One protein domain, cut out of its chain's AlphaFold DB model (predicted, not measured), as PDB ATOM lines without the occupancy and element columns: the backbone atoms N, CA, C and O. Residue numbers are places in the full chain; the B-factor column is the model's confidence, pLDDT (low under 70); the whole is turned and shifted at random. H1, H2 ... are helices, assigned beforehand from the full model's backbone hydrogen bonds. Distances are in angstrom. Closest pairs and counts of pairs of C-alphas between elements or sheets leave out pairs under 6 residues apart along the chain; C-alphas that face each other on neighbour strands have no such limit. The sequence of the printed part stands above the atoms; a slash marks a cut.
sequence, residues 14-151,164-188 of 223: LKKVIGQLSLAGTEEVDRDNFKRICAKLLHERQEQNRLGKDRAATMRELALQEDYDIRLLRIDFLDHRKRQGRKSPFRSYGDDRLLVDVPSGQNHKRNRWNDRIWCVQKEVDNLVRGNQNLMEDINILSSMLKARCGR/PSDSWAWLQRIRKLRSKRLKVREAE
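This is residues 14 to 151 and 164 to 188 of the 223 residues of an uncharacterized protein of Kwoniella bestiolae CBS 10118 (UniProt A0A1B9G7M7). Two long helices, H2 and H4, lie side by side and run the same way as the core of a long, narrow model; H1 folds back on the first part of H2, while at the other end of the pair H3 meets H2 near its last residues at a corner and H5 angles away, its residues 179 to 188 sticking out. Between H3 and H4 a long stretch with no named element, residues 84 to 108, returns along the length of the pair. The printed part has 163 residues, with five named helices in the order H1 to H5 and no named strand; the class is all helix. It is only just loose, close to extended, with a radius of gyration of the C-alphas of 22.6 A, and its outline is a rod spanning 77 by 29 by 28 A.

H1 is residues 14 to 23, beginning at C-alpha 14 (46.095, 59.093, -6.154). H2 is residues 29 to 66, 55.0 A from first to last C-alpha, and ends at C-alpha 66 (26.532, 22.844, -6.469). H3 is residues 70 to 83, 19.9 A long. H4, the longest helix, is residues 109 to 149 and measures 59.2 A. H5 is residues 165 to 188, 34.7 A long, and ends at C-alpha 188 (5.203, 22.025, -7.042).

H2 is the hub and touches H1, H3 and H4. H1 and H2 form a helical hairpin, at a shallow tilt of 24 degrees, opposite ways; H1 touches residues 31 to 42 of H2 alone, and the closest C-alphas, of Ile 18 and Lys 35, are 6.0 A apart. H2 and H4 touch with 44 pairs of C-alphas within 8 A, at a shallow tilt of 21 degrees, the same way; the C-alphas of Arg 55 and Ile 138 are closest at 5.2 A. Residues 59 to 63 of H2 touch residues 70 to 74 of H3 at a steep tilt of 62 degrees, with the C-alphas of Ala 63 and Ile 70 closest at 5.4 A. Residues 140 to 144 of H4 touch residues 167 to 171 of H5, also at a steep tilt of 62 degrees; the C-alphas of Ile 140 and Ser 167 are closest at 7.5 A. H3 and H5 are close but not clearly touching, the closest C-alphas, of His 80 and Trp 170, being 7.3 A apart. H1 is apart from H3, H4 and H5, and H3 is apart from H4. Every O i to N i+4 pair is within hydrogen-bond range in H2, H3 and H5; H1 has 5 of 6 and H4 36 of 37.

The two C-alphas farthest apart, of Gln 106 and Ala 187, are 78.3 A apart. Residues 152 to 163 are not printed, and C-alphas 151 and 164 are 18.2 A apart across this cut. The link from H3 to H4 is long, with 25 residues. The mean pLDDT of the printed part is 72.3; residues 14 to 31, 87 to 113, 147 to 151, 164 to 169 and 176 to 188 are under 70.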
ATOM      1  N   LEU A  14      44.821  59.563  -6.733       58.06
ATOM      2  CA  LEU A  14      46.095  59.093  -6.154       58.06
ATOM      3  C   LEU A  14      47.266  59.027  -7.162       58.06
ATOM      4  O   LEU A  14      48.361  59.488  -6.862       58.06
ATOM      5  N   LYS A  15      47.036  58.523  -8.385       58.16
ATOM      6  CA  LYS A  15      48.062  58.502  -9.452       58.16
ATOM      7  C   LYS A  15      48.520  59.911  -9.851       58.16
ATOM      8  O   LYS A  15      49.704  60.122 -10.087       58.16
ATOM      9  N   LYS A  16      47.591  60.874  -9.898       57.09
ATOM     10  CA  LYS A  16      47.884  62.278 -10.217       57.09
ATOM     11  C   LYS A  16      48.631  62.967  -9.075       57.09
ATOM     12  O   LYS A  16      49.555  63.719  -9.344       57.09
ATOM     13  N   VAL A  17      48.294  62.652  -7.823       59.38
ATOM     14  CA  VAL A  17      48.975  63.160  -6.619       59.38
ATOM     15  C   VAL A  17      50.409  62.635  -6.535       59.38
ATOM     16  O   VAL A  17      51.326  63.424  -6.332       59.38
ATOM     17  N   ILE A  18      50.631  61.339  -6.790       60.00
ATOM     18  CA  ILE A  18      51.984  60.769  -6.920       60.00
ATOM     19  C   ILE A  18      52.753  61.483  -8.045       60.00
ATOM     20  O   ILE A  18      53.894  61.886  -7.841       60.00
ATOM     21  N   GLY A  19      52.117  61.695  -9.203       54.53
ATOM     22  CA  GLY A  19      52.726  62.399 -10.336       54.53
ATOM     23  C   GLY A  19      53.098  63.857 -10.034       54.53
ATOM     24  O   GLY A  19      54.180  64.300 -10.402       54.53
ATOM     25  N   GLN A  20      52.247  64.594  -9.317       58.38
ATOM     26  CA  GLN A  20      52.494  65.993  -8.944       58.38
ATOM     27  C   GLN A  20      53.616  66.140  -7.907       58.38
ATOM     28  O   GLN A  20      54.392  67.090  -7.978       58.38
ATOM     29  N   LEU A  21      53.764  65.180  -6.991       55.03
ATOM     30  CA  LEU A  21      54.864  65.162  -6.020       55.03
ATOM     31  C   LEU A  21      56.228  64.882  -6.659       55.03
ATOM     32  O   LEU A  21      57.255  65.244  -6.088       55.03
ATOM     33  N   SER A  22      56.258  64.223  -7.817       52.94
ATOM     34  CA  SER A  22      57.495  63.954  -8.561       52.94
ATOM     35  C   SER A  22      58.002  65.158  -9.358       52.94
ATOM     36  O   SER A  22      59.182  65.197  -9.680       52.94
ATOM     37  N   LEU A  23      57.141  66.142  -9.645       48.75
ATOM     38  CA  LEU A  23      57.482  67.350 -10.412       48.75
ATOM     39  C   LEU A  23      57.941  68.522  -9.526       48.75
ATOM     40  O   LEU A  23      58.586  69.447 -10.012       48.75
ATOM     41  N   ALA A  24      57.631  68.491  -8.228       52.06
ATOM     42  CA  ALA A  24      58.075  69.493  -7.262       52.06
ATOM     43  C   ALA A  24      59.507  69.177  -6.797       52.06
ATOM     44  O   ALA A  24      59.710  68.596  -5.729       52.06
ATOM     45  N   GLY A  25      60.488  69.520  -7.636       45.53
ATOM     46  CA  GLY A  25      61.917  69.374  -7.359       45.53
ATOM     47  C   GLY A  25      62.319  70.106  -6.080       45.53
ATOM     48  O   GLY A  25      62.375  71.330  -6.039       45.53
ATOM     49  N   THR A  26      62.506  69.351  -5.003       45.72
ATOM     50  CA  THR A  26      63.229  69.722  -3.777       45.72
ATOM     51  C   THR A  26      63.313  68.462  -2.919       45.72
ATOM     52  O   THR A  26      62.281  67.875  -2.581       45.72
ATOM     53  N   GLU A  27      64.535  68.015  -2.635       52.66
ATOM     54  CA  GLU A  27      64.846  66.835  -1.825       52.66
ATOM     55  C   GLU A  27      64.390  67.050  -0.371       52.66
ATOM     56  O   GLU A  27      65.075  67.663   0.440       52.66
ATOM     57  N   GLU A  28      63.202  66.557  -0.029       61.81
ATOM     58  CA  GLU A  28      62.749  66.400   1.355       61.81
ATOM     59  C   GLU A  28      62.473  64.908   1.578       61.81
ATOM     60  O   GLU A  28      61.572  64.345   0.954       61.81
ATOM     61  N   VAL A  29      63.225  64.268   2.482       59.16
ATOM     62  CA  VAL A  29      63.117  62.834   2.843       59.16
ATOM     63  C   VAL A  29      61.665  62.410   3.147       59.16
ATOM     64  O   VAL A  29      61.237  61.307   2.795       59.16
ATOM     65  N   ASP A  30      60.868  63.312   3.728       64.38
ATOM     66  CA  ASP A  30      59.452  63.084   4.041       64.38
ATOM     67  C   ASP A  30      58.577  62.925   2.777       64.38
ATOM     68  O   ASP A  30      57.607  62.157   2.788       64.38
ATOM     69  N   ARG A  31      58.933  63.571   1.653       68.44
ATOM     70  CA  ARG A  31      58.206  63.449   0.373       68.44
ATOM     71  C   ARG A  31      58.442  62.104  -0.292       68.44
ATOM     72  O   ARG A  31      57.490  61.520  -0.809       68.44
ATOM     73  N   ASP A  32      59.667  61.593  -0.268       74.25
ATOM     74  CA  ASP A  32      59.972  60.284  -0.855       74.25
ATOM     75  C   ASP A  32      59.351  59.150  -0.040       74.25
ATOM     76  O   ASP A  32      58.775  58.214  -0.606       74.25
ATOM     77  N   ASN A  33      59.340  59.280   1.292       76.81
ATOM     78  CA  ASN A  33      58.591  58.369   2.147       76.81
ATOM     79  C   ASN A  33      57.084  58.414   1.837       76.81
ATOM     80  O   ASN A  33      56.455  57.368   1.656       76.81
ATOM     81  N   PHE A  34      56.503  59.608   1.697       77.94
ATOM     82  CA  PHE A  34      55.089  59.753   1.353       77.94
ATOM     83  C   PHE A  34      54.752  59.175  -0.032       77.94
ATOM     84  O   PHE A  34      53.761  58.450  -0.165       77.94
ATOM     85  N   LYS A  35      55.593  59.410  -1.051       78.12
ATOM     86  CA  LYS A  35      55.461  58.794  -2.387       78.12
ATOM     87  C   LYS A  35      55.475  57.270  -2.301       78.12
ATOM     88  O   LYS A  35      54.595  56.624  -2.872       78.12
ATOM     89  N   ARG A  36      56.426  56.693  -1.556       83.44
ATOM     90  CA  ARG A  36      56.542  55.240  -1.354       83.44
ATOM     91  C   ARG A  36      55.284  54.653  -0.717       83.44
ATOM     92  O   ARG A  36      54.771  53.640  -1.192       83.44
ATOM     93  N   ILE A  37      54.751  55.295   0.323       83.56
ATOM     94  CA  ILE A  37      53.534  54.824   1.003       83.56
ATOM     95  C   ILE A  37      52.306  54.979   0.087       83.56
ATOM     96  O   ILE A  37      51.474  54.075   0.026       83.56
ATOM     97  N   CYS A  38      52.216  56.052  -0.705       82.81
ATOM     98  CA  CYS A  38      51.153  56.214  -1.704       82.81
ATOM     99  C   CYS A  38      51.222  55.161  -2.824       82.81
ATOM    100  O   CYS A  38      50.185  54.657  -3.259       82.81
ATOM    101  N   ALA A  39      52.424  54.794  -3.280       84.50
ATOM    102  CA  ALA A  39      52.611  53.708  -4.240       84.50
ATOM    103  C   ALA A  39      52.147  52.365  -3.654       84.50
ATOM    104  O   ALA A  39      51.421  51.623  -4.317       84.50
ATOM    105  N   LYS A  40      52.471  52.096  -2.380       88.94
ATOM    106  CA  LYS A  40      51.967  50.923  -1.654       88.94
ATOM    107  C   LYS A  40      50.439  50.936  -1.542       88.94
ATOM    108  O   LYS A  40      49.805  49.933  -1.843       88.94
ATOM    109  N   LEU A  41      49.827  52.072  -1.204       86.12
ATOM    110  CA  LEU A  41      48.365  52.221  -1.184       86.12
ATOM    111  C   LEU A  41      47.734  51.891  -2.547       86.12
ATOM    112  O   LEU A  41      46.711  51.207  -2.613       86.12
ATOM    113  N   LEU A  42      48.331  52.370  -3.642       85.25
ATOM    114  CA  LEU A  42      47.852  52.070  -4.989       85.25
ATOM    115  C   LEU A  42      47.930  50.567  -5.292       85.25
ATOM    116  O   LEU A  42      46.948  50.007  -5.785       85.25
ATOM    117  N   HIS A  43      49.061  49.937  -4.968       89.19
ATOM    118  CA  HIS A  43      49.266  48.499  -5.119       89.19
ATOM    119  C   HIS A  43      48.211  47.698  -4.343       89.19
ATOM    120  O   HIS A  43      47.487  46.898  -4.934       89.19
ATOM    121  N   GLU A  44      48.023  47.987  -3.051       90.44
ATOM    122  CA  GLU A  44      47.060  47.261  -2.214       90.44
ATOM    123  C   GLU A  44      45.615  47.396  -2.710       90.44
ATOM    124  O   GLU A  44      44.825  46.460  -2.592       90.44
ATOM    125  N   ARG A  45      45.251  48.532  -3.316       86.94
ATOM    126  CA  ARG A  45      43.929  48.715  -3.939       86.94
ATOM    127  C   ARG A  45      43.770  47.930  -5.234       86.94
ATOM    128  O   ARG A  45      42.681  47.425  -5.511       86.94
ATOM    129  N   GLN A  46      44.813  47.876  -6.059       86.56
ATOM    130  CA  GLN A  46      44.806  47.058  -7.273       86.56
ATOM    131  C   GLN A  46      44.643  45.584  -6.908       86.56
ATOM    132  O   GLN A  46      43.777  44.915  -7.476       86.56
ATOM    133  N   GLU A  47      45.380  45.131  -5.898       90.69
ATOM    134  CA  GLU A  47      45.286  43.773  -5.379       90.69
ATOM    135  C   GLU A  47      43.906  43.485  -4.777       90.69
ATOM    136  O   GLU A  47      43.277  42.492  -5.133       90.69
ATOM    137  N   GLN A  48      43.349  44.403  -3.980       87.38
ATOM    138  CA  GLN A  48      41.998  44.249  -3.432       87.38
ATOM    139  C   GLN A  48      40.935  44.086  -4.530       87.38
ATOM    140  O   GLN A  48      40.012  43.279  -4.399       87.38
ATOM    141  N   ASN A  49      41.059  44.835  -5.631       85.69
ATOM    142  CA  ASN A  49      40.162  44.707  -6.780       85.69
ATOM    143  C   ASN A  49      40.345  43.370  -7.505       85.69
ATOM    144  O   ASN A  49      39.348  42.762  -7.903       85.69
ATOM    145  N   ARG A  50      41.593  42.921  -7.684       93.25
ATOM    146  CA  ARG A  50      41.922  41.628  -8.295       93.25
ATOM    147  C   ARG A  50      41.334  40.484  -7.467       93.25
ATOM    148  O   ARG A  50      40.471  39.765  -7.958       93.25
ATOM    149  N   LEU A  51      41.668  40.420  -6.179       90.31
ATOM    150  CA  LEU A  51      41.142  39.433  -5.233       90.31
ATOM    151  C   LEU A  51      39.611  39.493  -5.113       90.31
ATOM    152  O   LEU A  51      38.940  38.470  -4.991       90.31
ATOM    153  N   GLY A  52      39.021  40.690  -5.177       88.25
ATOM    154  CA  GLY A  52      37.569  40.857  -5.193       88.25
ATOM    155  C   GLY A  52      36.901  40.198  -6.405       88.25
ATOM    156  O   GLY A  52      35.839  39.584  -6.250       88.25
ATOM    157  N   LYS A  53      37.524  40.299  -7.589       86.88
ATOM    158  CA  LYS A  53      37.077  39.622  -8.817       86.88
ATOM    159  C   LYS A  53      37.282  38.113  -8.723       86.88
ATOM    160  O   LYS A  53      36.333  37.385  -9.008       86.88
ATOM    161  N   ASP A  54      38.447  37.669  -8.260       88.44
ATOM    162  CA  ASP A  54      38.775  36.248  -8.101       88.44
ATOM    163  C   ASP A  54      37.774  35.566  -7.169       88.44
ATOM    164  O   ASP A  54      37.117  34.607  -7.557       88.44
ATOM    165  N   ARG A  55      37.528  36.140  -5.983       89.81
ATOM    166  CA  ARG A  55      36.541  35.611  -5.033       89.81
ATOM    167  C   ARG A  55      35.144  35.496  -5.647       89.81
ATOM    168  O   ARG A  55      34.429  34.532  -5.381       89.81
ATOM    169  N   ALA A  56      34.724  36.486  -6.438       88.19
ATOM    170  CA  ALA A  56      33.430  36.444  -7.118       88.19
ATOM    171  C   ALA A  56      33.382  35.352  -8.198       88.19
ATOM    172  O   ALA A  56      32.348  34.704  -8.345       88.19
ATOM    173  N   ALA A  57      34.480  35.134  -8.928       89.81
ATOM    174  CA  ALA A  57      34.603  34.051  -9.897       89.81
ATOM    175  C   ALA A  57      34.563  32.675  -9.213       89.81
ATOM    176  O   ALA A  57      33.741  31.846  -9.593       89.81
ATOM    177  N   THR A  58      35.327  32.468  -8.136       88.81
ATOM    178  CA  THR A  58      35.319  31.208  -7.372       88.81
ATOM    179  C   THR A  58      33.941  30.919  -6.766       88.81
ATOM    180  O   THR A  58      33.479  29.782  -6.783       88.81
ATOM    181  N   MET A  59      33.232  31.944  -6.271       89.00
ATOM    182  CA  MET A  59      31.842  31.783  -5.819       89.00
ATOM    183  C   MET A  59      30.896  31.392  -6.961       89.00
ATOM    184  O   MET A  59      30.020  30.561  -6.743       89.00
ATOM    185  N   ARG A  60      31.045  31.969  -8.163       86.69
ATOM    186  CA  ARG A  60      30.243  31.570  -9.338       86.69
ATOM    187  C   ARG A  60      30.477  30.112  -9.692       86.69
ATOM    188  O   ARG A  60      29.514  29.388  -9.900       86.69
ATOM    189  N   GLU A  61      31.734  29.692  -9.736       88.56
ATOM    190  CA  GLU A  61      32.091  28.311 -10.044       88.56
ATOM    191  C   GLU A  61      31.489  27.340  -9.021       88.56
ATOM    192  O   GLU A  61      30.853  26.360  -9.402       88.56
ATOM    193  N   LEU A  62      31.588  27.658  -7.727       86.56
ATOM    194  CA  LEU A  62      31.003  26.830  -6.672       86.56
ATOM    195  C   LEU A  62      29.470  26.794  -6.747       86.56
ATOM    196  O   LEU A  62      28.879  25.730  -6.584       86.56
ATOM    197  N   ALA A  63      28.827  27.932  -7.024       85.25
ATOM    198  CA  ALA A  63      27.379  28.011  -7.219       85.25
ATOM    199  C   ALA A  63      26.913  27.117  -8.376       85.25
ATOM    200  O   ALA A  63      25.940  26.386  -8.225       85.25
ATOM    201  N   LEU A  64      27.637  27.136  -9.501       85.00
ATOM    202  CA  LEU A  64      27.345  26.300 -10.666       85.00
ATOM    203  C   LEU A  64      27.544  24.811 -10.361       85.00
ATOM    204  O   LEU A  64      26.651  24.015 -10.629       85.00
ATOM    205  N   GLN A  65      28.676  24.433  -9.758       82.69
ATOM    206  CA  GLN A  65      28.955  23.031  -9.422       82.69
ATOM    207  C   GLN A  65      27.954  22.452  -8.419       82.69
ATOM    208  O   GLN A  65      27.620  21.268  -8.470       82.69
ATOM    209  N   GLU A  66      27.495  23.272  -7.477       80.25
ATOM    210  CA  GLU A  66      26.532  22.844  -6.469       80.25
ATOM    211  C   GLU A  66      25.078  23.045  -6.912       80.25
ATOM    212  O   GLU A  66      24.193  22.600  -6.183       80.25
ATOM    213  N   ASP A  67      24.832  23.639  -8.092       78.81
ATOM    214  CA  ASP A  67      23.503  24.016  -8.600       78.81
ATOM    215  C   ASP A  67      22.707  24.771  -7.519       78.81
ATOM    216  O   ASP A  67      21.622  24.392  -7.065       78.81
ATOM    217  N   TYR A  68      23.350  25.825  -7.016       79.06
ATOM    218  CA  TYR A  68      22.860  26.676  -5.943       79.06
ATOM    219  C   TYR A  68      22.836  28.130  -6.404       79.06
ATOM    220  O   TYR A  68      23.738  28.596  -7.096       79.06
ATOM    221  N   ASP A  69      21.805  28.873  -6.001       82.94
ATOM    222  CA  ASP A  69      21.689  30.280  -6.372       82.94
ATOM    223  C   ASP A  69      22.878  31.090  -5.827       82.94
ATOM    224  O   ASP A  69      23.208  31.041  -4.640       82.94
ATOM    225  N   ILE A  70      23.511  31.876  -6.700       82.50
ATOM    226  CA  ILE A  70      24.719  32.627  -6.352       82.50
ATOM    227  C   ILE A  70      24.481  33.722  -5.305       82.50
ATOM    228  O   ILE A  70      25.379  34.029  -4.513       82.50
ATOM    229  N   ARG A  71      23.293  34.339  -5.280       79.50
ATOM    230  CA  ARG A  71      22.975  35.378  -4.293       79.50
ATOM    231  C   ARG A  71      22.861  34.745  -2.913       79.50
ATOM    232  O   ARG A  71      23.411  35.290  -1.957       79.50
ATOM    233  N   LEU A  72      22.228  33.578  -2.830       78.88
ATOM    234  CA  LEU A  72      22.124  32.807  -1.593       78.88
ATOM    235  C   LEU A  72      23.467  32.243  -1.150       78.88
ATOM    236  O   LEU A  72      23.813  32.403   0.016       78.88
ATOM    237  N   LEU A  73      24.268  31.696  -2.073       81.62
ATOM    238  CA  LEU A  73      25.617  31.222  -1.759       81.62
ATOM    239  C   LEU A  73      26.436  32.318  -1.078       81.62
ATOM    240  O   LEU A  73      27.110  32.076  -0.081       81.62
ATOM    241  N   ARG A  74      26.358  33.542  -1.609       82.88
ATOM    242  CA  ARG A  74      27.062  34.694  -1.056       82.88
ATOM    243  C   ARG A  74      26.587  35.037   0.357       82.88
ATOM    244  O   ARG A  74      27.431  35.332   1.198       82.88
ATOM    245  N   ILE A  75      25.278  35.041   0.609       79.94
ATOM    246  CA  ILE A  75      24.717  35.318   1.944       79.94
ATOM    247  C   ILE A  75      25.177  34.240   2.926       79.94
ATOM    248  O   ILE A  75      25.813  34.560   3.930       79.94
ATOM    249  N   ASP A  76      24.960  32.973   2.577       81.19
ATOM    250  CA  ASP A  76      25.321  31.826   3.410       81.19
ATOM    251  C   ASP A  76      26.826  31.785   3.703       81.19
ATOM    252  O   ASP A  76      27.240  31.420   4.805       81.19
ATOM    253  N   PHE A  77      27.656  32.177   2.732       85.19
ATOM    254  CA  PHE A  77      29.105  32.249   2.894       85.19
ATOM    255  C   PHE A  77      29.512  33.364   3.861       85.19
ATOM    256  O   PHE A  77      30.353  33.150   4.735       85.19
ATOM    257  N   LEU A  78      28.909  34.550   3.749       82.44
ATOM    258  CA  LEU A  78      29.176  35.659   4.670       82.44
ATOM    259  C   LEU A  78      28.709  35.344   6.100       82.44
ATOM    260  O   LEU A  78      29.405  35.689   7.057       82.44
ATOM    261  N   ASP A  79      27.592  34.636   6.254       80.75
ATOM    262  CA  ASP A  79      27.118  34.168   7.558       80.75
ATOM    263  C   ASP A  79      28.032  33.095   8.152       80.75
ATOM    264  O   ASP A  79      28.365  33.144   9.340       80.75
ATOM    265  N   HIS A  80      28.499  32.152   7.327       80.81
ATOM    266  CA  HIS A  80      29.510  31.170   7.726       80.81
ATOM    267  C   HIS A  80      30.777  31.858   8.238       80.81
ATOM    268  O   HIS A  80      31.264  31.555   9.328       80.81
ATOM    269  N   ARG A  81      31.256  32.871   7.512       80.56
ATOM    270  CA  ARG A  81      32.394  33.694   7.936       80.56
ATOM    271  C   ARG A  81      32.173  34.382   9.276       80.56
ATOM    272  O   ARG A  81      33.084  34.390  10.107       80.56
ATOM    273  N   LYS A  82      30.984  34.948   9.490       79.44
ATOM    274  CA  LYS A  82      30.622  35.608  10.749       79.44
ATOM    275  C   LYS A  82      30.654  34.624  11.918       79.44
ATOM    276  O   LYS A  82      31.181  34.968  12.971       79.44
ATOM    277  N   ARG A  83      30.158  33.395  11.727       78.25
ATOM    278  CA  ARG A  83      30.217  32.326  12.744       78.25
ATOM    279  C   ARG A  83      31.646  31.899  13.073       78.25
ATOM    280  O   ARG A  83      31.922  31.592  14.222       78.25
ATOM    281  N   GLN A  84      32.558  31.957  12.105       71.62
ATOM    282  CA  GLN A  84      33.990  31.743  12.340       71.62
ATOM    283  C   GLN A  84      34.703  32.954  12.977       71.62
ATOM    284  O   GLN A  84      35.930  32.984  13.027       71.62
ATOM    285  N   GLY A  85      33.967  33.987  13.407       74.50
ATOM    286  CA  GLY A  85      34.533  35.203  13.996       74.50
ATOM    287  C   GLY A  85      35.285  36.093  12.999       74.50
ATOM    288  O   GLY A  85      35.955  37.045  13.403       74.50
ATOM    289  N   ARG A  86      35.193  35.821  11.690       70.19
ATOM    290  CA  ARG A  86      35.971  36.542  10.677       70.19
ATOM    291  C   ARG A  86      35.220  37.778  10.184       70.19
ATOM    292  O   ARG A  86      34.079  37.694   9.734       70.19
ATOM    293  N   LYS A  87      35.891  38.933  10.189       65.81
ATOM    294  CA  LYS A  87      35.328  40.211   9.714       65.81
ATOM    295  C   LYS A  87      35.347  40.305   8.190       65.81
ATOM    296  O   LYS A  87      36.331  39.932   7.558       65.81
ATOM    297  N   SER A  88      34.286  40.862   7.604       64.19
ATOM    298  CA  SER A  88      34.259  41.178   6.169       64.19
ATOM    299  C   SER A  88      35.476  42.027   5.765       64.19
ATOM    300  O   SER A  88      35.937  42.833   6.577       64.19
ATOM    301  N   PRO A  89      36.006  41.874   4.536       63.22
ATOM    302  CA  PRO A  89      37.132  42.678   4.070       63.22
ATOM    303  C   PRO A  89      36.832  44.172   4.212       63.22
ATOM    304  O   PRO A  89      35.745  44.624   3.835       63.22
ATOM    305  N   PHE A  90      37.787  44.933   4.747       61.75
ATOM    306  CA  PHE A  90      37.677  46.386   4.827       61.75
ATOM    307  C   PHE A  90      37.573  46.975   3.419       61.75
ATOM    308  O   PHE A  90      38.384  46.660   2.551       61.75
ATOM    309  N   ARG A  91      36.571  47.828   3.191       62.97
ATOM    310  CA  ARG A  91      36.458  48.608   1.954       62.97
ATOM    311  C   ARG A  91      37.301  49.870   2.101       62.97
ATOM    312  O   ARG A  91      37.183  50.537   3.125       62.97
ATOM    313  N   SER A  92      38.105  50.183   1.085       58.75
ATOM    314  CA  SER A  92      38.936  51.393   1.088       58.75
ATOM    315  C   SER A  92      38.104  52.657   1.333       58.75
ATOM    316  O   SER A  92      37.009  52.796   0.772       58.75
ATOM    317  N   TYR A  93      38.643  53.600   2.108       60.09
ATOM    318  CA  TYR A  93      38.133  54.969   2.141       60.09
ATOM    319  C   TYR A  93      38.402  55.676   0.800       60.09
ATOM    320  O   TYR A  93      39.343  55.352   0.070       60.09
ATOM    321  N   GLY A  94      37.562  56.659   0.463       59.09
ATOM    322  CA  GLY A  94      37.785  57.522  -0.699       59.09
ATOM    323  C   GLY A  94      39.038  58.394  -0.542       59.09
ATOM    324  O   GLY A  94      39.387  58.779   0.574       59.09
ATOM    325  N   ASP A  95      39.682  58.723  -1.668       63.03
ATOM    326  CA  ASP A  95      40.947  59.485  -1.738       63.03
ATOM    327  C   ASP A  95      40.880  60.828  -1.000       63.03
ATOM    328  O   ASP A  95      41.865  61.265  -0.411       63.03
ATOM    329  N   ASP A  96      39.700  61.443  -0.968       59.94
ATOM    330  CA  ASP A  96      39.465  62.763  -0.376       59.94
ATOM    331  C   ASP A  96      39.700  62.785   1.140       59.94
ATOM    332  O   ASP A  96      40.107  63.801   1.696       59.94
ATOM    333  N   ARG A  97      39.509  61.647   1.818       58.66
ATOM    334  CA  ARG A  97      39.792  61.519   3.257       58.66
ATOM    335  C   ARG A  97      41.276  61.325   3.557       58.66
ATOM    336  O   ARG A  97      41.684  61.490   4.700       58.66
ATOM    337  N   LEU A  98      42.069  60.952   2.553       62.44
ATOM    338  CA  LEU A  98      43.497  60.660   2.697       62.44
ATOM    339  C   LEU A  98      44.370  61.887   2.408       62.44
ATOM    340  O   LEU A  98      45.533  61.914   2.799       62.44
ATOM    341  N   LEU A  99      43.810  62.893   1.729       61.34
ATOM    342  CA  LEU A  99      44.539  64.030   1.165       61.34
ATOM    343  C   LEU A  99      43.950  65.384   1.587       61.34
ATOM    344  O   LEU A  99      43.987  66.335   0.813       61.34
ATOM    345  N   VAL A 100      43.397  65.484   2.798       57.22
ATOM    346  CA  VAL A 100      42.830  66.747   3.299       57.22
ATOM    347  C   VAL A 100      43.907  67.843   3.326       57.22
ATOM    348  O   VAL A 100      45.033  67.636   3.802       57.22
ATOM    349  N   ASP A 101      43.562  69.021   2.807       50.97
ATOM    350  CA  ASP A 101      44.370  70.230   2.942       50.97
ATOM    351  C   ASP A 101      44.267  70.763   4.371       50.97
ATOM    352  O   ASP A 101      43.194  71.114   4.852       50.97
ATOM    353  N   VAL A 102      45.399  70.789   5.077       47.66
ATOM    354  CA  VAL A 102      45.474  71.301   6.450       47.66
ATOM    355  C   VAL A 102      45.871  72.789   6.381       47.66
ATOM    356  O   VAL A 102      46.927  73.082   5.806       47.66
ATOM    357  N   PRO A 103      45.086  73.735   6.943       44.22
ATOM    358  CA  PRO A 103      45.310  75.189   6.820       44.22
ATOM    359  C   PRO A 103      46.710  75.612   7.276       44.22
ATOM    360  O   PRO A 103      47.185  75.083   8.268       44.22
ATOM    361  N   SER A 104      47.411  76.514   6.577       42.03
ATOM    362  CA  SER A 104      48.816  76.940   6.807       42.03
ATOM    363  C   SER A 104      49.111  77.656   8.138       42.03
ATOM    364  O   SER A 104      48.411  78.584   8.506       42.03
ATOM    365  N   GLY A 105      50.213  77.268   8.798       42.25
ATOM    366  CA  GLY A 105      50.850  77.941   9.941       42.25
ATOM    367  C   GLY A 105      52.302  77.451  10.109       42.25
ATOM    368  O   GLY A 105      52.582  76.270   9.880       42.25
ATOM    369  N   GLN A 106      53.236  78.357  10.429       44.72
ATOM    370  CA  GLN A 106      54.690  78.196  10.211       44.72
ATOM    371  C   GLN A 106      55.362  77.030  10.974       44.72
ATOM    372  O   GLN A 106      56.285  76.434  10.428       44.72
ATOM    373  N   ASN A 107      54.846  76.602  12.133       48.16
ATOM    374  CA  ASN A 107      55.393  75.470  12.911       48.16
ATOM    375  C   ASN A 107      54.729  74.109  12.624       48.16
ATOM    376  O   ASN A 107      55.057  73.099  13.242       48.16
ATOM    377  N   HIS A 108      53.795  74.046  11.670       53.31
ATOM    378  CA  HIS A 108      52.964  72.859  11.455       53.31
ATOM    379  C   HIS A 108      53.348  72.027  10.223       53.31
ATOM    380  O   HIS A 108      52.712  71.007   9.980       53.31
ATOM    381  N   LYS A 109      54.342  72.422   9.416       54.38
ATOM    382  CA  LYS A 109      54.651  71.716   8.153       54.38
ATOM    383  C   LYS A 109      55.128  70.272   8.364       54.38
ATOM    384  O   LYS A 109      54.614  69.377   7.700       54.38
ATOM    385  N   ARG A 110      56.044  70.032   9.312       57.97
ATOM    386  CA  ARG A 110      56.572  68.684   9.612       57.97
ATOM    387  C   ARG A 110      55.508  67.771  10.233       57.97
ATOM    388  O   ARG A 110      55.335  66.641   9.793       57.97
ATOM    389  N   ASN A 111      54.716  68.299  11.171       66.38
ATOM    390  CA  ASN A 111      53.610  67.551  11.779       66.38
ATOM    391  C   ASN A 111      52.531  67.164  10.751       66.38
ATOM    392  O   ASN A 111      52.042  66.045  10.785       66.38
ATOM    393  N   ARG A 112      52.244  68.012   9.752       66.81
ATOM    394  CA  ARG A 112      51.278  67.687   8.682       66.81
ATOM    395  C   ARG A 112      51.705  66.540   7.784       66.81
ATOM    396  O   ARG A 112      50.861  65.746   7.375       66.81
ATOM    397  N   TRP A 113      52.982  66.494   7.408       69.50
ATOM    398  CA  TRP A 113      53.494  65.389   6.603       69.50
ATOM    399  C   TRP A 113      53.422  64.087   7.387       69.50
ATOM    400  O   TRP A 113      52.946  63.096   6.844       69.50
ATOM    401  N   ASN A 114      53.765  64.122   8.675       72.88
ATOM    402  CA  ASN A 114      53.612  62.978   9.568       72.88
ATOM    403  C   ASN A 114      52.146  62.529   9.699       72.88
ATOM    404  O   ASN A 114      51.879  61.335   9.582       72.88
ATOM    405  N   ASP A 115      51.192  63.454   9.839       74.19
ATOM    406  CA  ASP A 115      49.759  63.130   9.910       74.19
ATOM    407  C   ASP A 115      49.240  62.519   8.599       74.19
ATOM    408  O   ASP A 115      48.519  61.518   8.605       74.19
ATOM    409  N   ARG A 116      49.641  63.077   7.448       73.19
ATOM    410  CA  ARG A 116      49.303  62.534   6.121       73.19
ATOM    411  C   ARG A 116      49.905  61.145   5.924       73.19
ATOM    412  O   ARG A 116      49.199  60.231   5.502       73.19
ATOM    413  N   ILE A 117      51.182  60.972   6.262       78.38
ATOM    414  CA  ILE A 117      51.878  59.682   6.238       78.38
ATOM    415  C   ILE A 117      51.136  58.671   7.113       78.38
ATOM    416  O   ILE A 117      50.836  57.576   6.643       78.38
ATOM    417  N   TRP A 118      50.773  59.044   8.341       82.88
ATOM    418  CA  TRP A 118      50.047  58.177   9.263       82.88
ATOM    419  C   TRP A 118      48.668  57.776   8.723       82.88
ATOM    420  O   TRP A 118      48.316  56.596   8.759       82.88
ATOM    421  N   CYS A 119      47.904  58.714   8.157       80.38
ATOM    422  CA  CYS A 119      46.602  58.432   7.548       80.38
ATOM    423  C   CYS A 119      46.708  57.442   6.380       80.38
ATOM    424  O   CYS A 119      45.950  56.470   6.325       80.38
ATOM    425  N   VAL A 120      47.657  57.660   5.463       82.44
ATOM    426  CA  VAL A 120      47.875  56.756   4.322       82.44
ATOM    427  C   VAL A 120      48.394  55.399   4.808       82.44
ATOM    428  O   VAL A 120      47.909  54.371   4.342       82.44
ATOM    429  N   GLN A 121      49.308  55.367   5.781       85.31
ATOM    430  CA  GLN A 121      49.836  54.129   6.359       85.31
ATOM    431  C   GLN A 121      48.734  53.302   7.032       85.31
ATOM    432  O   GLN A 121      48.619  52.103   6.784       85.31
ATOM    433  N   LYS A 122      47.862  53.944   7.811       86.50
ATOM    434  CA  LYS A 122      46.704  53.290   8.429       86.50
ATOM    435  C   LYS A 122      45.762  52.698   7.383       86.50
ATOM    436  O   LYS A 122      45.221  51.611   7.588       86.50
ATOM    437  N   GLU A 123      45.556  53.394   6.267       84.81
ATOM    438  CA  GLU A 123      44.743  52.873   5.169       84.81
ATOM    439  C   GLU A 123      45.412  51.688   4.466       84.81
ATOM    440  O   GLU A 123      44.747  50.687   4.196       84.81
ATOM    441  N   VAL A 124      46.725  51.750   4.237       89.19
ATOM    442  CA  VAL A 124      47.507  50.609   3.742       89.19
ATOM    443  C   VAL A 124      47.319  49.399   4.657       89.19
ATOM    444  O   VAL A 124      46.968  48.329   4.170       89.19
ATOM    445  N   ASP A 125      47.461  49.557   5.971       88.69
ATOM    446  CA  ASP A 125      47.317  48.449   6.924       88.69
ATOM    447  C   ASP A 125      45.885  47.881   6.948       88.69
ATOM    448  O   ASP A 125      45.672  46.677   7.127       88.69
ATOM    449  N   ASN A 126      44.869  48.724   6.738       86.12
ATOM    450  CA  ASN A 126      43.488  48.263   6.564       86.12
ATOM    451  C   ASN A 126      43.323  47.432   5.291       86.12
ATOM    452  O   ASN A 126      42.667  46.387   5.330       86.12
ATOM    453  N   LEU A 127      43.910  47.877   4.179       87.19
ATOM    454  CA  LEU A 127      43.829  47.171   2.904       87.19
ATOM    455  C   LEU A 127      44.610  45.867   2.916       87.19
ATOM    456  O   LEU A 127      44.053  44.868   2.482       87.19
ATOM    457  N   VAL A 128      45.814  45.833   3.492       89.94
ATOM    458  CA  VAL A 128      46.597  44.598   3.666       89.94
ATOM    459  C   VAL A 128      45.780  43.561   4.441       89.94
ATOM    460  O   VAL A 128      45.632  42.422   3.998       89.94
ATOM    461  N   ARG A 129      45.150  43.959   5.556       88.38
ATOM    462  CA  ARG A 129      44.241  43.071   6.308       88.38
ATOM    463  C   ARG A 129      43.019  42.657   5.485       88.38
ATOM    464  O   ARG A 129      42.585  41.509   5.551       88.38
ATOM    465  N   GLY A 130      42.451  43.573   4.703       86.44
ATOM    466  CA  GLY A 130      41.358  43.279   3.776       86.44
ATOM    467  C   GLY A 130      41.747  42.269   2.692       86.44
ATOM    468  O   GLY A 130      40.964  41.366   2.403       86.44
ATOM    469  N   ASN A 131      42.954  42.389   2.142       90.00
ATOM    470  CA  ASN A 131      43.519  41.514   1.117       90.00
ATOM    471  C   ASN A 131      43.793  40.124   1.686       90.00
ATOM    472  O   ASN A 131      43.370  39.136   1.089       90.00
ATOM    473  N   GLN A 132      44.355  40.038   2.894       90.31
ATOM    474  CA  GLN A 132      44.503  38.772   3.611       90.31
ATOM    475  C   GLN A 132      43.153  38.064   3.800       90.31
ATOM    476  O   GLN A 132      43.015  36.887   3.468       90.31
ATOM    477  N   ASN A 133      42.119  38.797   4.231       87.44
ATOM    478  CA  ASN A 133      40.768  38.247   4.376       87.44
ATOM    479  C   ASN A 133      40.173  37.767   3.041       87.44
ATOM    480  O   ASN A 133      39.414  36.801   3.030       87.44
ATOM    481  N   LEU A 134      40.463  38.443   1.923       89.69
ATOM    482  CA  LEU A 134      40.006  38.013   0.598       89.69
ATOM    483  C   LEU A 134      40.750  36.764   0.115       89.69
ATOM    484  O   LEU A 134      40.113  35.868  -0.434       89.69
ATOM    485  N   MET A 135      42.063  36.678   0.338       92.31
ATOM    486  CA  MET A 135      42.844  35.480   0.020       92.31
ATOM    487  C   MET A 135      42.359  34.270   0.819       92.31
ATOM    488  O   MET A 135      42.210  33.184   0.268       92.31
ATOM    489  N   GLU A 136      42.057  34.449   2.105       89.00
ATOM    490  CA  GLU A 136      41.456  33.395   2.922       89.00
ATOM    491  C   GLU A 136      40.102  32.934   2.376       89.00
ATOM    492  O   GLU A 136      39.869  31.728   2.294       89.00
ATOM    493  N   ASP A 137      39.235  33.864   1.957       88.38
ATOM    494  CA  ASP A 137      37.954  33.527   1.327       88.38
ATOM    495  C   ASP A 137      38.158  32.675   0.072       88.38
ATOM    496  O   ASP A 137      37.519  31.633  -0.086       88.38
ATOM    497  N   ILE A 138      39.060  33.113  -0.812       90.94
ATOM    498  CA  ILE A 138      39.389  32.413  -2.058       90.94
ATOM    499  C   ILE A 138      39.939  31.025  -1.753       90.94
ATOM    500  O   ILE A 138      39.525  30.067  -2.399       90.94
ATOM    501  N   ASN A 139      40.814  30.893  -0.756       89.31
ATOM    502  CA  ASN A 139      41.381  29.608  -0.361       89.31
ATOM    503  C   ASN A 139      40.301  28.658   0.158       89.31
ATOM    504  O   ASN A 139      40.259  27.508  -0.265       89.31
ATOM    505  N   ILE A 140      39.390  29.130   1.015       86.19
ATOM    506  CA  ILE A 140      38.274  28.315   1.518       86.19
ATOM    507  C   ILE A 140      37.407  27.818   0.354       86.19
ATOM    508  O   ILE A 140      37.140  26.619   0.262       86.19
ATOM    509  N   LEU A 141      36.998  28.719  -0.544       87.50
ATOM    510  CA  LEU A 141      36.156  28.383  -1.697       87.50
ATOM    511  C   LEU A 141      36.882  27.450  -2.682       87.50
ATOM    512  O   LEU A 141      36.321  26.449  -3.118       87.50
ATOM    513  N   SER A 142      38.153  27.724  -2.978       88.25
ATOM    514  CA  SER A 142      38.981  26.906  -3.874       88.25
ATOM    515  C   SER A 142      39.235  25.513  -3.308       88.25
ATOM    516  O   SER A 142      39.176  24.532  -4.044       88.25
ATOM    517  N   SER A 143      39.470  25.386  -2.000       84.38
ATOM    518  CA  SER A 143      39.612  24.078  -1.352       84.38
ATOM    519  C   SER A 143      38.317  23.260  -1.430       84.38
ATOM    520  O   SER A 143      38.382  22.041  -1.585       84.38
ATOM    521  N   MET A 144      37.142  23.902  -1.375       81.69
ATOM    522  CA  MET A 144      35.861  23.215  -1.591       81.69
ATOM    523  C   MET A 144      35.709  22.713  -3.030       81.69
ATOM    524  O   MET A 144      35.280  21.574  -3.220       81.69
ATOM    525  N   LEU A 145      36.096  23.524  -4.019       83.25
ATOM    526  CA  LEU A 145      36.090  23.149  -5.438       83.25
ATOM    527  C   LEU A 145      37.071  22.003  -5.730       83.25
ATOM    528  O   LEU A 145      36.689  20.983  -6.299       83.25
ATOM    529  N   LYS A 146      38.327  22.101  -5.276       79.88
ATOM    530  CA  LYS A 146      39.351  21.059  -5.491       79.88
ATOM    531  C   LYS A 146      38.937  19.701  -4.932       79.88
ATOM    532  O   LYS A 146      39.143  18.675  -5.578       79.88
ATOM    533  N   ALA A 147      38.313  19.683  -3.756       68.31
ATOM    534  CA  ALA A 147      37.839  18.445  -3.151       68.31
ATOM    535  C   ALA A 147      36.718  17.751  -3.953       68.31
ATOM    536  O   ALA A 147      36.410  16.585  -3.685       68.31
ATOM    537  N   ARG A 148      36.110  18.441  -4.930       63.22
ATOM    538  CA  ARG A 148      35.207  17.855  -5.927       63.22
ATOM    539  C   ARG A 148      35.971  17.264  -7.104       63.22
ATOM    540  O   ARG A 148      35.728  16.109  -7.442       63.22
ATOM    541  N   CYS A 149      36.916  18.014  -7.671       56.69
ATOM    542  CA  CYS A 149      37.690  17.575  -8.834       56.69
ATOM    543  C   CYS A 149      38.560  16.339  -8.532       56.69
ATOM    544  O   CYS A 149      38.687  15.455  -9.374       56.69
ATOM    545  N   GLY A 150      39.081  16.215  -7.306       47.56
ATOM    546  CA  GLY A 150      39.911  15.079  -6.880       47.56
ATOM    547  C   GLY A 150      39.170  13.760  -6.612       47.56
ATOM    548  O   GLY A 150      39.798  12.801  -6.176       47.56
ATOM    549  N   ARG A 151      37.848  13.678  -6.830       47.00
ATOM    550  CA  ARG A 151      37.081  12.421  -6.679       47.00
ATOM    551  C   ARG A 151      36.731  11.739  -8.004       47.00
ATOM    552  O   ARG A 151      36.037  10.731  -7.973       47.00
ATOM    553  N   PRO A 164      38.759  23.419   6.485       56.66
ATOM    554  CA  PRO A 164      38.403  23.308   7.902       56.66
ATOM    555  C   PRO A 164      37.087  22.528   8.057       56.66
ATOM    556  O   PRO A 164      36.178  22.743   7.249       56.66
ATOM    557  N   SER A 165      36.960  21.644   9.055       60.09
ATOM    558  CA  SER A 165      35.796  20.743   9.231       60.09
ATOM    559  C   SER A 165      34.444  21.464   9.133       60.09
ATOM    560  O   SER A 165      33.501  20.961   8.519       60.09
ATOM    561  N   ASP A 166      34.371  22.694   9.637       62.25
ATOM    562  CA  ASP A 166      33.169  23.534   9.601       62.25
ATOM    563  C   ASP A 166      32.767  23.967   8.188       62.25
ATOM    564  O   ASP A 166      31.586  24.111   7.874       62.25
ATOM    565  N   SER A 167      33.750  24.155   7.310       65.00
ATOM    566  CA  SER A 167      33.541  24.548   5.914       65.00
ATOM    567  C   SER A 167      32.919  23.396   5.114       65.00
ATOM    568  O   SER A 167      32.057  23.613   4.263       65.00
ATOM    569  N   TRP A 168      33.272  22.153   5.453       65.88
ATOM    570  CA  TRP A 168      32.619  20.955   4.922       65.88
ATOM    571  C   TRP A 168      31.186  20.796   5.414       65.88
ATOM    572  O   TRP A 168      30.292  20.511   4.615       65.88
ATOM    573  N   ALA A 169      30.950  20.995   6.712       69.88
ATOM    574  CA  ALA A 169      29.608  20.939   7.280       69.88
ATOM    575  C   ALA A 169      28.682  21.987   6.639       69.88
ATOM    576  O   ALA A 169      27.519  21.694   6.348       69.88
ATOM    577  N   TRP A 170      29.203  23.185   6.359       74.56
ATOM    578  CA  TRP A 170      28.491  24.235   5.631       74.56
ATOM    579  C   TRP A 170      28.138  23.823   4.195       74.56
ATOM    580  O   TRP A 170      26.968  23.888   3.814       74.56
ATOM    581  N   LEU A 171      29.095  23.295   3.428       72.69
ATOM    582  CA  LEU A 171      28.846  22.831   2.058       72.69
ATOM    583  C   LEU A 171      27.818  21.684   2.005       72.69
ATOM    584  O   LEU A 171      26.935  21.659   1.150       72.69
ATOM    585  N   GLN A 172      27.868  20.754   2.964       71.38
ATOM    586  CA  GLN A 172      26.863  19.691   3.097       71.38
ATOM    587  C   GLN A 172      25.470  20.241   3.445       71.38
ATOM    588  O   GLN A 172      24.464  19.710   2.971       71.38
ATOM    589  N   ARG A 173      25.381  21.316   4.242       70.75
ATOM    590  CA  ARG A 173      24.107  22.004   4.511       70.75
ATOM    591  C   ARG A 173      23.538  22.643   3.246       70.75
ATOM    592  O   ARG A 173      22.353  22.448   2.994       70.75
ATOM    593  N   ILE A 174      24.361  23.310   2.433       71.50
ATOM    594  CA  ILE A 174      23.940  23.867   1.134       71.50
ATOM    595  C   ILE A 174      23.335  22.773   0.248       71.50
ATOM    596  O   ILE A 174      22.228  22.930  -0.264       71.50
ATOM    597  N   ARG A 175      23.985  21.608   0.154       70.75
ATOM    598  CA  ARG A 175      23.463  20.464  -0.618       70.75
ATOM    599  C   ARG A 175      22.144  19.928  -0.081       70.75
ATOM    600  O   ARG A 175      21.232  19.665  -0.855       70.75
ATOM    601  N   LYS A 176      22.006  19.801   1.242       68.94
ATOM    602  CA  LYS A 176      20.732  19.398   1.862       68.94
ATOM    603  C   LYS A 176      19.620  20.402   1.560       68.94
ATOM    604  O   LYS A 176      18.485  19.991   1.330       68.94
ATOM    605  N   LEU A 177      19.931  21.700   1.549       66.00
ATOM    606  CA  LEU A 177      18.979  22.752   1.185       66.00
ATOM    607  C   LEU A 177      18.615  22.702  -0.302       66.00
ATOM    608  O   LEU A 177      17.438  22.856  -0.618       66.00
ATOM    609  N   ARG A 178      19.566  22.388  -1.193       61.03
ATOM    610  CA  ARG A 178      19.281  22.059  -2.598       61.03
ATOM    611  C   ARG A 178      18.317  20.885  -2.706       61.03
ATOM    612  O   ARG A 178      17.271  21.042  -3.317       61.03
ATOM    613  N   SER A 179      18.605  19.745  -2.077       58.62
ATOM    614  CA  SER A 179      17.728  18.567  -2.146       58.62
ATOM    615  C   SER A 179      16.333  18.842  -1.582       58.62
ATOM    616  O   SER A 179      15.351  18.350  -2.123       58.62
ATOM    617  N   LYS A 180      16.217  19.648  -0.518       59.25
ATOM    618  CA  LYS A 180      14.912  20.065   0.015       59.25
ATOM    619  C   LYS A 180      14.169  21.001  -0.941       59.25
ATOM    620  O   LYS A 180      12.974  20.832  -1.121       59.25
ATOM    621  N   ARG A 181      14.855  21.954  -1.575       58.44
ATOM    622  CA  ARG A 181      14.246  22.887  -2.537       58.44
ATOM    623  C   ARG A 181      13.908  22.249  -3.877       58.44
ATOM    624  O   ARG A 181      12.895  22.614  -4.452       58.44
ATOM    625  N   LEU A 182      14.716  21.303  -4.352       53.72
ATOM    626  CA  LEU A 182      14.374  20.454  -5.490       53.72
ATOM    627  C   LEU A 182      13.119  19.649  -5.176       53.72
ATOM    628  O   LEU A 182      12.195  19.710  -5.963       53.72
ATOM    629  N   LYS A 183      13.021  19.036  -3.989       51.09
ATOM    630  CA  LYS A 183      11.800  18.335  -3.558       51.09
ATOM    631  C   LYS A 183      10.576  19.245  -3.462       51.09
ATOM    632  O   LYS A 183       9.496  18.813  -3.830       51.09
ATOM    633  N   VAL A 184      10.728  20.489  -3.004       52.84
ATOM    634  CA  VAL A 184       9.632  21.476  -3.006       52.84
ATOM    635  C   VAL A 184       9.254  21.865  -4.439       52.84
ATOM    636  O   VAL A 184       8.086  21.799  -4.776       52.84
ATOM    637  N   ARG A 185      10.225  22.141  -5.322       49.53
ATOM    638  CA  ARG A 185       9.979  22.440  -6.747       49.53
ATOM    639  C   ARG A 185       9.499  21.244  -7.579       49.53
ATOM    640  O   ARG A 185       8.944  21.437  -8.652       49.53
ATOM    641  N   GLU A 186       9.793  20.014  -7.170       48.62
ATOM    642  CA  GLU A 186       9.293  18.770  -7.772       48.62
ATOM    643  C   GLU A 186       7.886  18.460  -7.261       48.62
ATOM    644  O   GLU A 186       7.029  18.092  -8.054       48.62
ATOM    645  N   ALA A 187       7.614  18.701  -5.974       43.53
ATOM    646  CA  ALA A 187       6.259  18.669  -5.432       43.53
ATOM    647  C   ALA A 187       5.370  19.736  -6.091       43.53
ATOM    648  O   ALA A 187       4.251  19.428  -6.472       43.53
ATOM    649  N   GLU A 188       5.887  20.948  -6.309       41.94
ATOM    650  CA  GLU A 188       5.203  22.025  -7.042       41.94
ATOM    651  C   GLU A 188       5.054  21.721  -8.544       41.94
ATOM    652  O   GLU A 188       4.084  22.165  -9.145       41.94
TER     653      GLU A 188